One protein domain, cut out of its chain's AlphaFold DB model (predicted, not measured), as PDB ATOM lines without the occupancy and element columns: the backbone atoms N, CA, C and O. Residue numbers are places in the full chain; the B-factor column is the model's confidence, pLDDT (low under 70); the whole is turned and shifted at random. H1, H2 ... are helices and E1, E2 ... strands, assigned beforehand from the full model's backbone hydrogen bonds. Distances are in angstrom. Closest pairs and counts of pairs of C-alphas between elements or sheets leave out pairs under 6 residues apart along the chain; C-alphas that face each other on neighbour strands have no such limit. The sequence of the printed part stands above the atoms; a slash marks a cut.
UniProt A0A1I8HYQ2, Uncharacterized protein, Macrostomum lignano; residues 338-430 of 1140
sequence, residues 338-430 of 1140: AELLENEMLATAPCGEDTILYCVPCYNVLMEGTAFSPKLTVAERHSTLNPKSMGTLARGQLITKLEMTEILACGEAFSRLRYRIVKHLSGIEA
ATOM      1  N   ALA A 338     155.216 161.033 144.968       76.56
ATOM      2  CA  ALA A 338     156.033 161.158 143.760       76.56
ATOM      3  C   ALA A 338     155.990 162.598 143.223       76.56
ATOM      4  O   ALA A 338     157.034 163.234 143.108       76.56
ATOM      5  N   GLU A 339     154.789 163.160 143.064       78.44
ATOM      6  CA  GLU A 339     154.582 164.562 142.665       78.44
ATOM      7  C   GLU A 339     155.188 165.560 143.664       78.44
ATOM      8  O   GLU A 339     155.644 166.644 143.303       78.44
ATOM      9  N   LEU A 340     155.210 165.216 144.956       79.25
ATOM     10  CA  LEU A 340     155.814 166.072 145.977       79.25
ATOM     11  C   LEU A 340     157.344 166.136 145.851       79.25
ATOM     12  O   LEU A 340     157.936 167.177 146.144       79.25
ATOM     13  N   LEU A 341     157.974 165.038 145.425       77.69
ATOM     14  CA  LEU A 341     159.423 164.920 145.242       77.69
ATOM     15  C   LEU A 341     159.917 165.474 143.899       77.69
ATOM     16  O   LEU A 341     161.112 165.711 143.755       77.69
ATOM     17  N   GLU A 342     159.018 165.764 142.957       77.50
ATOM     18  CA  GLU A 342     159.337 166.534 141.743       77.50
ATOM     19  C   GLU A 342     159.684 168.002 142.049       77.50
ATOM     20  O   GLU A 342     160.236 168.716 141.210       77.50
ATOM     21  N   ASN A 343     159.403 168.476 143.267       76.12
ATOM     22  CA  ASN A 343     159.774 169.818 143.689       76.12
ATOM     23  C   ASN A 343     161.299 169.948 143.863       76.12
ATOM     24  O   ASN A 343     161.869 169.384 144.797       76.12
ATOM     25  N   GLU A 344     161.941 170.787 143.039       73.25
ATOM     26  CA  GLU A 344     163.403 171.012 143.008       73.25
ATOM     27  C   GLU A 344     164.044 171.396 144.359       73.25
ATOM     28  O   GLU A 344     165.266 171.379 144.518       73.25
ATOM     29  N   MET A 345     163.234 171.803 145.336       80.69
ATOM     30  CA  MET A 345     163.673 172.257 146.652       80.69
ATOM     31  C   MET A 345     163.788 171.126 147.675       80.69
ATOM     32  O   MET A 345     164.279 171.366 148.784       80.69
ATOM     33  N   LEU A 346     163.313 169.927 147.338       84.12
ATOM     34  CA  LEU A 346     163.274 168.756 148.203       84.12
ATOM     35  C   LEU A 346     164.141 167.644 147.620       84.12
ATOM     36  O   LEU A 346     164.239 167.472 146.412       84.12
ATOM     37  N   ALA A 347     164.780 166.882 148.498       84.94
ATOM     38  CA  ALA A 347     165.533 165.699 148.119       84.94
ATOM     39  C   ALA A 347     165.425 164.636 149.210       84.94
ATOM     40  O   ALA A 347     165.160 164.941 150.379       84.94
ATOM     41  N   THR A 348     165.647 163.385 148.818       88.44
ATOM     42  CA  THR A 348     165.671 162.240 149.725       88.44
ATOM     43  C   THR A 348     167.035 161.559 149.723       88.44
ATOM     44  O   THR A 348     167.807 161.671 148.769       88.44
ATOM     45  N   ALA A 349     167.368 160.884 150.819       86.69
ATOM     46  CA  ALA A 349     168.550 160.035 150.921       86.69
ATOM     47  C   ALA A 349     168.234 158.765 151.728       86.69
ATOM     48  O   ALA A 349     167.511 158.855 152.725       86.69
ATOM     49  N   PRO A 350     168.772 157.598 151.338       85.25
ATOM     50  CA  PRO A 350     168.555 156.354 152.071       85.25
ATOM     51  C   PRO A 350     169.296 156.354 153.417       85.25
ATOM     52  O   PRO A 350     170.419 156.855 153.519       85.25
ATOM     53  N   CYS A 351     168.678 155.771 154.446       83.12
ATOM     54  CA  CYS A 351     169.241 155.587 155.783       83.12
ATOM     55  C   CYS A 351     168.829 154.213 156.338       83.12
ATOM     56  O   CYS A 351     167.881 154.099 157.113       83.12
ATOM     57  N   GLY A 352     169.530 153.153 155.926       85.19
ATOM     58  CA  GLY A 352     169.107 151.781 156.227       85.19
ATOM     59  C   GLY A 352     167.780 151.463 155.533       85.19
ATOM     60  O   GLY A 352     167.677 151.639 154.322       85.19
ATOM     61  N   GLU A 353     166.773 151.028 156.294       81.06
ATOM     62  CA  GLU A 353     165.403 150.827 155.791       81.06
ATOM     63  C   GLU A 353     164.544 152.109 155.794       81.06
ATOM     64  O   GLU A 353     163.429 152.108 155.268       81.06
ATOM     65  N   ASP A 354     165.061 153.203 156.357       88.44
ATOM     66  CA  ASP A 354     164.368 154.483 156.492       88.44
ATOM     67  C   ASP A 354     164.830 155.494 155.427       88.44
ATOM     68  O   ASP A 354     165.862 155.337 154.769       88.44
ATOM     69  N   THR A 355     164.069 156.578 155.256       88.69
ATOM     70  CA  THR A 355     164.354 157.628 154.264       88.69
ATOM     71  C   THR A 355     164.520 158.983 154.934       88.69
ATOM     72  O   THR A 355     163.668 159.407 155.705       88.69
ATOM     73  N   ILE A 356     165.581 159.719 154.608       89.44
ATOM     74  CA  ILE A 356     165.766 161.100 155.062       89.44
ATOM     75  C   ILE A 356     165.222 162.046 153.995       89.44
ATOM     76  O   ILE A 356     165.745 162.069 152.886       89.44
ATOM     77  N   LEU A 357     164.228 162.861 154.338       89.88
ATOM     78  CA  LEU A 357     163.692 163.943 153.512       89.88
ATOM     79  C   LEU A 357     164.262 165.293 153.965       89.88
ATOM     80  O   LEU A 357     164.208 165.632 155.147       89.88
ATOM     81  N   TYR A 358     164.780 166.102 153.044       88.94
ATOM     82  CA  TYR A 358     165.363 167.401 153.383       88.94
ATOM     83  C   TYR A 358     165.088 168.480 152.339       88.94
ATOM     84  O   TYR A 358     164.877 168.210 151.161       88.94
ATOM     85  N   CYS A 359     165.115 169.731 152.795       89.06
ATOM     86  CA  CYS A 359     165.058 170.916 151.954       89.06
ATOM     87  C   CYS A 359     166.474 171.302 151.512       89.06
ATOM     88  O   CYS A 359     167.303 171.681 152.344       89.06
ATOM     89  N   VAL A 360     166.743 171.234 150.209       83.06
ATOM     90  CA  VAL A 360     168.083 171.391 149.618       83.06
ATOM     91  C   VAL A 360     168.740 172.734 149.988       83.06
ATOM     92  O   VAL A 360     169.867 172.710 150.493       83.06
ATOM     93  N   PRO A 361     168.078 173.905 149.850       82.19
ATOM     94  CA  PRO A 361     168.666 175.188 150.251       82.19
ATOM     95  C   PRO A 361     169.041 175.257 151.735       82.19
ATOM     96  O   PRO A 361     170.143 175.679 152.080       82.19
ATOM     97  N   CYS A 362     168.140 174.829 152.624       85.25
ATOM     98  CA  CYS A 362     168.368 174.857 154.070       85.25
ATOM     99  C   CYS A 362     169.505 173.925 154.483       85.25
ATOM    100  O   CYS A 362     170.368 174.314 155.271       85.25
ATOM    101  N   TYR A 363     169.501 172.713 153.930       84.44
ATOM    102  CA  TYR A 363     170.491 171.696 154.227       84.44
ATOM    103  C   TYR A 363     171.884 172.143 153.772       84.44
ATOM    104  O   TYR A 363     172.816 172.130 154.571       84.44
ATOM    105  N   ASN A 364     172.027 172.660 152.547       78.88
ATOM    106  CA  ASN A 364     173.312 173.138 152.024       78.88
ATOM    107  C   ASN A 364     173.901 174.282 152.858       78.88
ATOM    108  O   ASN A 364     175.081 174.254 153.208       78.88
ATOM    109  N   VAL A 365     173.077 175.265 153.233       78.31
ATOM    110  CA  VAL A 365     173.534 176.399 154.049       78.31
ATOM    111  C   VAL A 365     173.936 175.957 155.456       78.31
ATOM    112  O   VAL A 365     174.910 176.476 156.003       78.31
ATOM    113  N   LEU A 366     173.229 174.982 156.033       78.75
ATOM    114  CA  LEU A 366     173.610 174.378 157.306       78.75
ATOM    115  C   LEU A 366     174.951 173.642 157.191       78.75
ATOM    116  O   LEU A 366     175.802 173.808 158.065       78.75
ATOM    117  N   MET A 367     175.147 172.878 156.112       76.38
ATOM    118  CA  MET A 367     176.364 172.091 155.886       76.38
ATOM    119  C   MET A 367     177.596 172.980 155.707       76.38
ATOM    120  O   MET A 367     178.677 172.604 156.130       76.38
ATOM    121  N   GLU A 368     177.455 174.172 155.128       67.75
ATOM    122  CA  GLU A 368     178.554 175.144 155.027       67.75
ATOM    123  C   GLU A 368     178.915 175.792 156.370       67.75
ATOM    124  O   GLU A 368     180.058 176.183 156.588       67.75
ATOM    125  N   GLY A 369     177.932 175.953 157.262       61.62
ATOM    126  CA  GLY A 369     178.139 176.526 158.595       61.62
ATOM    127  C   GLY A 369     178.706 175.531 159.610       61.62
ATOM    128  O   GLY A 369     179.082 175.936 160.709       61.62
ATOM    129  N   THR A 370     178.763 174.245 159.263       61.91
ATOM    130  CA  THR A 370     179.253 173.162 160.121       61.91
ATOM    131  C   THR A 370     180.477 172.508 159.484       61.91
ATOM    132  O   THR A 370     180.472 172.168 158.310       61.91
ATOM    133  N   ALA A 371     181.559 172.334 160.245       61.97
ATOM    134  CA  ALA A 371     182.826 171.793 159.744       61.97
ATOM    135  C   ALA A 371     182.778 170.262 159.549       61.97
ATOM    136  O   ALA A 371     183.521 169.518 160.185       61.97
ATOM    137  N   PHE A 372     181.875 169.770 158.698       67.00
ATOM    138  CA  PHE A 372     181.795 168.349 158.365       67.00
ATOM    139  C   PHE A 372     182.874 167.943 157.359       67.00
ATOM    140  O   PHE A 372     183.191 168.672 156.419       67.00
ATOM    141  N   SER A 373     183.397 166.723 157.517       60.44
ATOM    142  CA  SER A 373     184.231 166.101 156.491       60.44
ATOM    143  C   SER A 373     183.409 165.878 155.213       60.44
ATOM    144  O   SER A 373     182.311 165.313 155.291       60.44
ATOM    145  N   PRO A 374     183.926 166.234 154.023       56.28
ATOM    146  CA  PRO A 374     183.210 166.048 152.762       56.28
ATOM    147  C   PRO A 374     182.932 164.573 152.421       56.28
ATOM    148  O   PRO A 374     182.108 164.307 151.554       56.28
ATOM    149  N   LYS A 375     183.581 163.621 153.110       61.47
ATOM    150  CA  LYS A 375     183.423 162.173 152.891       61.47
ATOM    151  C   LYS A 375     182.200 161.548 153.573       61.47
ATOM    152  O   LYS A 375     181.884 160.408 153.269       61.47
ATOM    153  N   LEU A 376     181.531 162.261 154.481       73.62
ATOM    154  CA  LEU A 376     180.375 161.722 155.208       73.62
ATOM    155  C   LEU A 376     179.134 161.687 154.311       73.62
ATOM    156  O   LEU A 376     178.822 162.686 153.654       73.62
ATOM    157  N   THR A 377     178.405 160.578 154.331       79.31
ATOM    158  CA  THR A 377     177.102 160.397 153.679       79.31
ATOM    159  C   THR A 377     176.013 161.251 154.342       79.31
ATOM    160  O   THR A 377     176.169 161.743 155.461       79.31
ATOM    161  N   VAL A 378     174.877 161.449 153.660       80.50
ATOM    162  CA  VAL A 378     173.735 162.204 154.219       80.50
ATOM    163  C   VAL A 378     173.199 161.541 155.496       80.50
ATOM    164  O   VAL A 378     172.877 162.248 156.450       80.50
ATOM    165  N   ALA A 379     173.185 160.207 155.555       81.75
ATOM    166  CA  ALA A 379     172.767 159.447 156.732       81.75
ATOM    167  C   ALA A 379     173.696 159.659 157.943       81.75
ATOM    168  O   ALA A 379     173.222 159.940 159.044       81.75
ATOM    169  N   GLU A 380     175.015 159.621 157.740       82.19
ATOM    170  CA  GLU A 380     176.006 159.870 158.805       82.19
ATOM    171  C   GLU A 380     175.973 161.321 159.311       82.19
ATOM    172  O   GLU A 380     176.184 161.604 160.494       82.19
ATOM    173  N   ARG A 381     175.672 162.278 158.426       82.44
ATOM    174  CA  ARG A 381     175.478 163.679 158.827       82.44
ATOM    175  C   ARG A 381     174.185 163.851 159.612       82.44
ATOM    176  O   ARG A 381     174.183 164.553 160.622       82.44
ATOM    177  N   HIS A 382     173.108 163.193 159.190       83.44
ATOM    178  CA  HIS A 382     171.827 163.228 159.888       83.44
ATOM    179  C   HIS A 382     171.939 162.691 161.319       83.44
ATOM    180  O   HIS A 382     171.465 163.349 162.244       83.44
ATOM    181  N   SER A 383     172.607 161.551 161.525       80.12
ATOM    182  CA  SER A 383     172.810 160.981 162.866       80.12
ATOM    183  C   SER A 383     173.612 161.910 163.785       80.12
ATOM    184  O   SER A 383     173.329 162.000 164.979       80.12
ATOM    185  N   THR A 384     174.549 162.677 163.221       79.69
ATOM    186  CA  THR A 384     175.339 163.670 163.963       79.69
ATOM    187  C   THR A 384     174.537 164.937 164.286       79.69
ATOM    188  O   THR A 384     174.665 165.505 165.370       79.69
ATOM    189  N   LEU A 385     173.698 165.399 163.354       79.94
ATOM    190  CA  LEU A 385     172.892 166.619 163.496       79.94
ATOM    191  C   LEU A 385     171.661 166.429 164.384       79.94
ATOM    192  O   LEU A 385     171.205 167.387 165.016       79.94
ATOM    193  N   ASN A 386     171.117 165.213 164.408       83.06
ATOM    194  CA  ASN A 386     169.858 164.881 165.061       83.06
ATOM    195  C   ASN A 386     170.000 163.630 165.962       83.06
ATOM    196  O   ASN A 386     169.255 162.669 165.797       83.06
ATOM    197  N   PRO A 387     170.906 163.623 166.962       72.88
ATOM    198  CA  PRO A 387     171.236 162.418 167.737       72.88
ATOM    199  C   PRO A 387     170.098 161.896 168.632       72.88
ATOM    200  O   PRO A 387     170.170 160.780 169.134       72.88
ATOM    201  N   LYS A 388     169.062 162.710 168.886       72.94
ATOM    202  CA  LYS A 388     167.916 162.374 169.756       72.94
ATOM    203  C   LYS A 388     166.563 162.795 169.167       72.94
ATOM    204  O   LYS A 388     165.594 162.949 169.903       72.94
ATOM    205  N   SER A 389     166.492 163.063 167.865       76.19
ATOM    206  CA  SER A 389     165.265 163.547 167.221       76.19
ATOM    207  C   SER A 389     165.155 163.026 165.798       76.19
ATOM    208  O   SER A 389     166.176 162.861 165.141       76.19
ATOM    209  N   MET A 390     163.934 162.923 165.276       77.81
ATOM    210  CA  MET A 390     163.679 162.614 163.859       77.81
ATOM    211  C   MET A 390     164.133 163.727 162.900       77.81
ATOM    212  O   MET A 390     163.972 163.606 161.694       77.81
ATOM    213  N   GLY A 391     164.691 164.822 163.424       81.19
ATOM    214  CA  GLY A 391     165.201 165.933 162.639       81.19
ATOM    215  C   GLY A 391     164.101 166.827 162.067       81.19
ATOM    216  O   GLY A 391     162.924 166.736 162.408       81.19
ATOM    217  N   THR A 392     164.513 167.767 161.226       83.88
ATOM    218  CA  THR A 392     163.627 168.728 160.551       83.88
ATOM    219  C   THR A 392     164.024 168.798 159.087       83.88
ATOM    220  O   THR A 392     165.164 168.484 158.760       83.88
ATOM    221  N   LEU A 393     163.156 169.304 158.207       82.31
ATOM    222  CA  LEU A 393     163.490 169.469 156.783       82.31
ATOM    223  C   LEU A 393     164.818 170.215 156.545       82.31
ATOM    224  O   LEU A 393     165.520 169.922 155.585       82.31
ATOM    225  N   ALA A 394     165.212 171.139 157.429       79.81
ATOM    226  CA  ALA A 394     166.488 171.851 157.323       79.81
ATOM    227  C   ALA A 394     167.721 171.015 157.720       79.81
ATOM    228  O   ALA A 394     168.819 171.296 157.249       79.81
ATOM    229  N   ARG A 395     167.558 170.011 158.591       80.06
ATOM    230  CA  ARG A 395     168.634 169.143 159.112       80.06
ATOM    231  C   ARG A 395     168.566 167.709 158.568       80.06
ATOM    232  O   ARG A 395     169.328 166.861 159.024       80.06
ATOM    233  N   GLY A 396     167.651 167.452 157.636       85.25
ATOM    234  CA  GLY A 396     167.169 166.114 157.310       85.25
ATOM    235  C   GLY A 396     166.123 165.649 158.314       85.25
ATOM    236  O   GLY A 396     166.359 165.700 159.516       85.25
ATOM    237  N   GLN A 397     164.956 165.263 157.807       88.56
ATOM    238  CA  GLN A 397     163.874 164.650 158.559       88.56
ATOM    239  C   GLN A 397     163.842 163.161 158.219       88.56
ATOM    240  O   GLN A 397     163.630 162.802 157.064       88.56
ATOM    241  N   LEU A 398     164.043 162.304 159.212       88.62
ATOM    242  CA  LEU A 398     163.905 160.864 159.064       88.62
ATOM    243  C   LEU A 398     162.421 160.495 158.953       88.62
ATOM    244  O   LEU A 398     161.617 160.883 159.799       88.62
ATOM    245  N   ILE A 399     162.080 159.746 157.914       87.81
ATOM    246  CA  ILE A 399     160.788 159.104 157.696       87.81
ATOM    247  C   ILE A 399     161.042 157.608 157.813       87.81
ATOM    248  O   ILE A 399     161.785 157.035 157.011       87.81
ATOM    249  N   THR A 400     160.448 156.986 158.827       87.88
ATOM    250  CA  THR A 400     160.628 155.546 159.043       87.88
ATOM    251  C   THR A 400     159.931 154.736 157.956       87.88
ATOM    252  O   THR A 400     158.960 155.205 157.364       87.88
ATOM    253  N   LYS A 401     160.355 153.493 157.724       86.62
ATOM    254  CA  LYS A 401     159.656 152.569 156.814       86.62
ATOM    255  C   LYS A 401     158.162 152.433 157.136       86.62
ATOM    256  O   LYS A 401     157.332 152.401 156.227       86.62
ATOM    257  N   LEU A 402     157.813 152.386 158.426       84.62
ATOM    258  CA  LEU A 402     156.426 152.297 158.889       84.62
ATOM    259  C   LEU A 402     155.638 153.569 158.528       84.62
ATOM    260  O   LEU A 402     154.564 153.479 157.942       84.62
ATOM    261  N   GLU A 403     156.213 154.745 158.798       83.25
ATOM    262  CA  GLU A 403     155.611 156.048 158.471       83.25
ATOM    263  C   GLU A 403     155.501 156.248 156.952       83.25
ATOM    264  O   GLU A 403     154.486 156.738 156.469       83.25
ATOM    265  N   MET A 404     156.494 155.811 156.172       83.88
ATOM    266  CA  MET A 404     156.456 155.856 154.707       83.88
ATOM    267  C   MET A 404     155.331 154.975 154.152       83.88
ATOM    268  O   MET A 404     154.607 155.390 153.250       83.88
ATOM    269  N   THR A 405     155.140 153.784 154.725       84.00
ATOM    270  CA  THR A 405     154.045 152.880 154.344       84.00
ATOM    271  C   THR A 405     152.683 153.498 154.683       84.00
ATOM    272  O   THR A 405     151.764 153.444 153.869       84.00
ATOM    273  N   GLU A 406     152.560 154.157 155.839       85.75
ATOM    274  CA  GLU A 406     151.346 154.882 156.240       85.75
ATOM    275  C   GLU A 406     151.060 156.088 155.328       85.75
ATOM    276  O   GLU A 406     149.919 156.296 154.921       85.75
ATOM    277  N   ILE A 407     152.086 156.858 154.952       84.94
ATOM    278  CA  ILE A 407     151.969 157.999 154.028       84.94
ATOM    279  C   ILE A 407     151.483 157.548 152.646       84.94
ATOM    280  O   ILE A 407     150.674 158.243 152.033       84.94
ATOM    281  N   LEU A 408     151.963 156.401 152.157       82.62
ATOM    282  CA  LEU A 408     151.559 155.853 150.859       82.62
ATOM    283  C   LEU A 408     150.150 155.237 150.888       82.62
ATOM    284  O   LEU A 408     149.474 155.239 149.864       82.62
ATOM    285  N   ALA A 409     149.697 154.740 152.043       77.50
ATOM    286  CA  ALA A 409     148.393 154.094 152.197       77.50
ATOM    287  C   ALA A 409     147.259 155.045 152.635       77.50
ATOM    288  O   ALA A 409     146.091 154.764 152.369       77.50
ATOM    289  N   CYS A 410     147.569 156.160 153.312       81.38
ATOM    290  CA  CYS A 410     146.587 157.056 153.928       81.38
ATOM    291  C   CYS A 410     146.733 158.513 153.454       81.38
ATOM    292  O   CYS A 410     147.690 159.218 153.792       81.38
ATOM    293  N   GLY A 411     145.713 159.018 152.748       74.69
ATOM    294  CA  GLY A 411     145.681 160.396 152.239       74.69
ATOM    295  C   GLY A 411     145.746 161.480 153.328       74.69
ATOM    296  O   GLY A 411     146.235 162.585 153.078       74.69
ATOM    297  N   GLU A 412     145.321 161.176 154.557       79.94
ATOM    298  CA  GLU A 412     145.410 162.096 155.695       79.94
ATOM    299  C   GLU A 412     146.845 162.196 156.244       79.94
ATOM    300  O   GLU A 412     147.334 163.291 156.538       79.94
ATOM    301  N   ALA A 413     147.575 161.073 156.305       78.88
ATOM    302  CA  ALA A 413     148.994 161.051 156.662       78.88
ATOM    303  C   ALA A 413     149.841 161.827 155.638       78.88
ATOM    304  O   ALA A 413     150.640 162.690 156.022       78.88
ATOM    305  N   PHE A 414     149.581 161.623 154.342       83.50
ATOM    306  CA  PHE A 414     150.194 162.410 153.271       83.50
ATOM    307  C   PHE A 414     149.849 163.904 153.371       83.50
ATOM    308  O   PHE A 414     150.736 164.755 153.291       83.50
ATOM    309  N   SER A 415     148.586 164.248 153.639       76.81
ATOM    310  CA  SER A 415     148.151 165.644 153.785       76.81
ATOM    311  C   SER A 415     148.861 166.366 154.933       76.81
ATOM    312  O   SER A 415     149.257 167.524 154.773       76.81
ATOM    313  N   ARG A 416     149.102 165.684 156.063       81.25
ATOM    314  CA  ARG A 416     149.883 166.222 157.192       81.25
ATOM    315  C   ARG A 416     151.352 166.450 156.827       81.25
ATOM    316  O   ARG A 416     151.921 167.479 157.200       81.25
ATOM    317  N   LEU A 417     151.981 165.531 156.090       83.75
ATOM    318  CA  LEU A 417     153.352 165.710 155.594       83.75
ATOM    319  C   LEU A 417     153.440 166.875 154.597       83.75
ATOM    320  O   LEU A 417     154.271 167.769 154.767       83.75
ATOM    321  N   ARG A 418     152.537 166.910 153.612       83.88
ATOM    322  CA  ARG A 418     152.432 167.984 152.620       83.88
ATOM    323  C   ARG A 418     152.243 169.339 153.290       83.88
ATOM    324  O   ARG A 418     152.947 170.283 152.946       83.88
ATOM    325  N   TYR A 419     151.373 169.435 154.298       81.81
ATOM    326  CA  TYR A 419     151.187 170.665 155.064       81.81
ATOM    327  C   TYR A 419     152.481 171.113 155.759       81.81
ATOM    328  O   TYR A 419     152.842 172.282 155.655       81.81
ATOM    329  N   ARG A 420     153.233 170.204 156.403       80.44
ATOM    330  CA  ARG A 420     154.531 170.531 157.032       80.44
ATOM    331  C   ARG A 420     155.548 171.073 156.022       80.44
ATOM    332  O   ARG A 420     156.241 172.050 156.312       80.44
ATOM    333  N   ILE A 421     155.613 170.471 154.838       83.25
ATOM    334  CA  ILE A 421     156.506 170.883 153.748       83.25
ATOM    335  C   ILE A 421     156.096 172.243 153.185       83.25
ATOM    336  O   ILE A 421     156.927 173.145 153.108       83.25
ATOM    337  N   VAL A 422     154.812 172.432 152.871       79.00
ATOM    338  CA  VAL A 422     154.266 173.715 152.404       79.00
ATOM    339  C   VAL A 422     154.513 174.808 153.439       79.00
ATOM    340  O   VAL A 422     154.967 175.895 153.089       79.00
ATOM    341  N   LYS A 423     154.303 174.513 154.726       77.44
ATOM    342  CA  LYS A 423     154.563 175.447 155.824       77.44
ATOM    343  C   LYS A 423     156.042 175.846 155.893       77.44
ATOM    344  O   LYS A 423     156.331 177.034 156.007       77.44
ATOM    345  N   HIS A 424     156.974 174.897 155.749       81.88
ATOM    346  CA  HIS A 424     158.416 175.182 155.701       81.88
ATOM    347  C   HIS A 424     158.805 176.036 154.487       81.88
ATOM    348  O   HIS A 424     159.477 177.057 154.643       81.88
ATOM    349  N   LEU A 425     158.360 175.632 153.294       77.06
ATOM    350  CA  LEU A 425     158.714 176.280 152.033       77.06
ATOM    351  C   LEU A 425     158.089 177.675 151.916       77.06
ATOM    352  O   LEU A 425     158.747 178.592 151.446       77.06
ATOM    353  N   SER A 426     156.876 177.885 152.438       69.25
ATOM    354  CA  SER A 426     156.207 179.197 152.440       69.25
ATOM    355  C   SER A 426     156.986 180.301 153.169       69.25
ATOM    356  O   SER A 426     156.692 181.481 152.986       69.25
ATOM    357  N   GLY A 427     157.961 179.943 154.016       63.78
ATOM    358  CA  GLY A 427     158.788 180.898 154.755       63.78
ATOM    359  C   GLY A 427     158.058 181.653 155.873       63.78
ATOM    360  O   GLY A 427     158.697 182.452 156.553       63.78
ATOM    361  N   ILE A 428     156.765 181.380 156.102       57.78
ATOM    362  CA  ILE A 428     155.881 182.124 157.022       57.78
ATOM    363  C   ILE A 428     156.333 182.013 158.494       57.78
ATOM    364  O   ILE A 428     156.208 182.975 159.242       57.78
ATOM    365  N   GLU A 429     156.929 180.889 158.907       53.31
ATOM    366  CA  GLU A 429     157.456 180.693 160.277       53.31
ATOM    367  C   GLU A 429     158.981 180.463 160.333       53.31
ATOM    368  O   GLU A 429     159.574 180.410 161.408       53.31
ATOM    369  N   ALA A 430     159.652 180.334 159.183       61.53
ATOM    370  CA  ALA A 430     161.044 179.902 159.104       61.53
ATOM    371  C   ALA A 430     161.935 180.971 158.454       61.53
ATOM    372  O   ALA A 430     162.394 180.804 157.326       61.53
TER     373      ALA A 430
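This is residues 338 to 430 of the 1140 residues of an uncharacterized protein of Macrostomum lignano (UniProt A0A1I8HYQ2). A small three-stranded sheet, E1, E2 and E3, stands across the middle of the domain, with H2 and H3 toward one end of its longest axis and a V of H4 and H5 toward the other. H3 lies over one face of the sheet and crosses its strands, while H4 and H5 meet at a corner and the V opens toward the sheet. The printed part has 93 residues, with five named helices and three named strands in the order H1 E1 E2 H2 H3 E3 H4 H5. The sheet runs E1, E2, E3, antiparallel throughout, and the class is mixed, helices and strands. The whole is compact, with a radius of gyration of the C-alphas of 13.3 A and spans of 39 by 32 by 24 A.

H1, residues 338 to 341, begins at C-alpha 338, (156.033, 161.158, 143.760). E1 is residues 346 to 351, 16.3 A long, and E2 is residues 354 to 359, 17.1 A. H2 follows at once, residues 360 to 369, 14.4 A. H3 is residues 378 to 385, 10.3 A. E3, residues 396 to 399, is 9.5 A long and begins at C-alpha 396, (167.169, 166.114, 157.310). H4 is residues 401 to 409, 12.3 A. H5, residues 411 to 425, is 20.5 A long and ends at C-alpha 425, (158.714, 176.280, 152.033).

E1 and E2 form a hairpin at 153 degrees, with N 349 and O 356 2.9 A apart, within hydrogen-bond range. E2 and E3 are antiparallel at 143 degrees, with N 357 and O 397 at 2.8 A, also within range. H3 is on the sheet at a height of 9.2 A, over E3 and only just over E2, with 3 C-alphas falling on E2. On the local plane it stands at 85 degrees to E3, across the strands. H2 only grazes the sheet with residues 360 to 364, H4 with 401 to 407 and H5 with 421 to 425. H1 is only just on the sheet, with 5 pairs of C-alphas within 10 A, and only grazes it with residues 340 to 341. H4 and H5 touch only at the corner, about perpendicular at 74 degrees; their closest C-alphas, of Ile 407 and Phe 414, are 4.8 A apart. H2 and H3 are apart. In H2, H3, H4 and H5 every O i to N i+4 pair is within hydrogen-bond range; H1 is too short for one, and its 1 O i to N i+3 pair is within range.

The two farthest C-alphas, of Ala 371 and Gly 411, are 39.6 A apart. The printed part has no cut, and no link is long. Mean pLDDT of the printed part is 79.1; residues 368 to 375 and 426 to 430 are under 70.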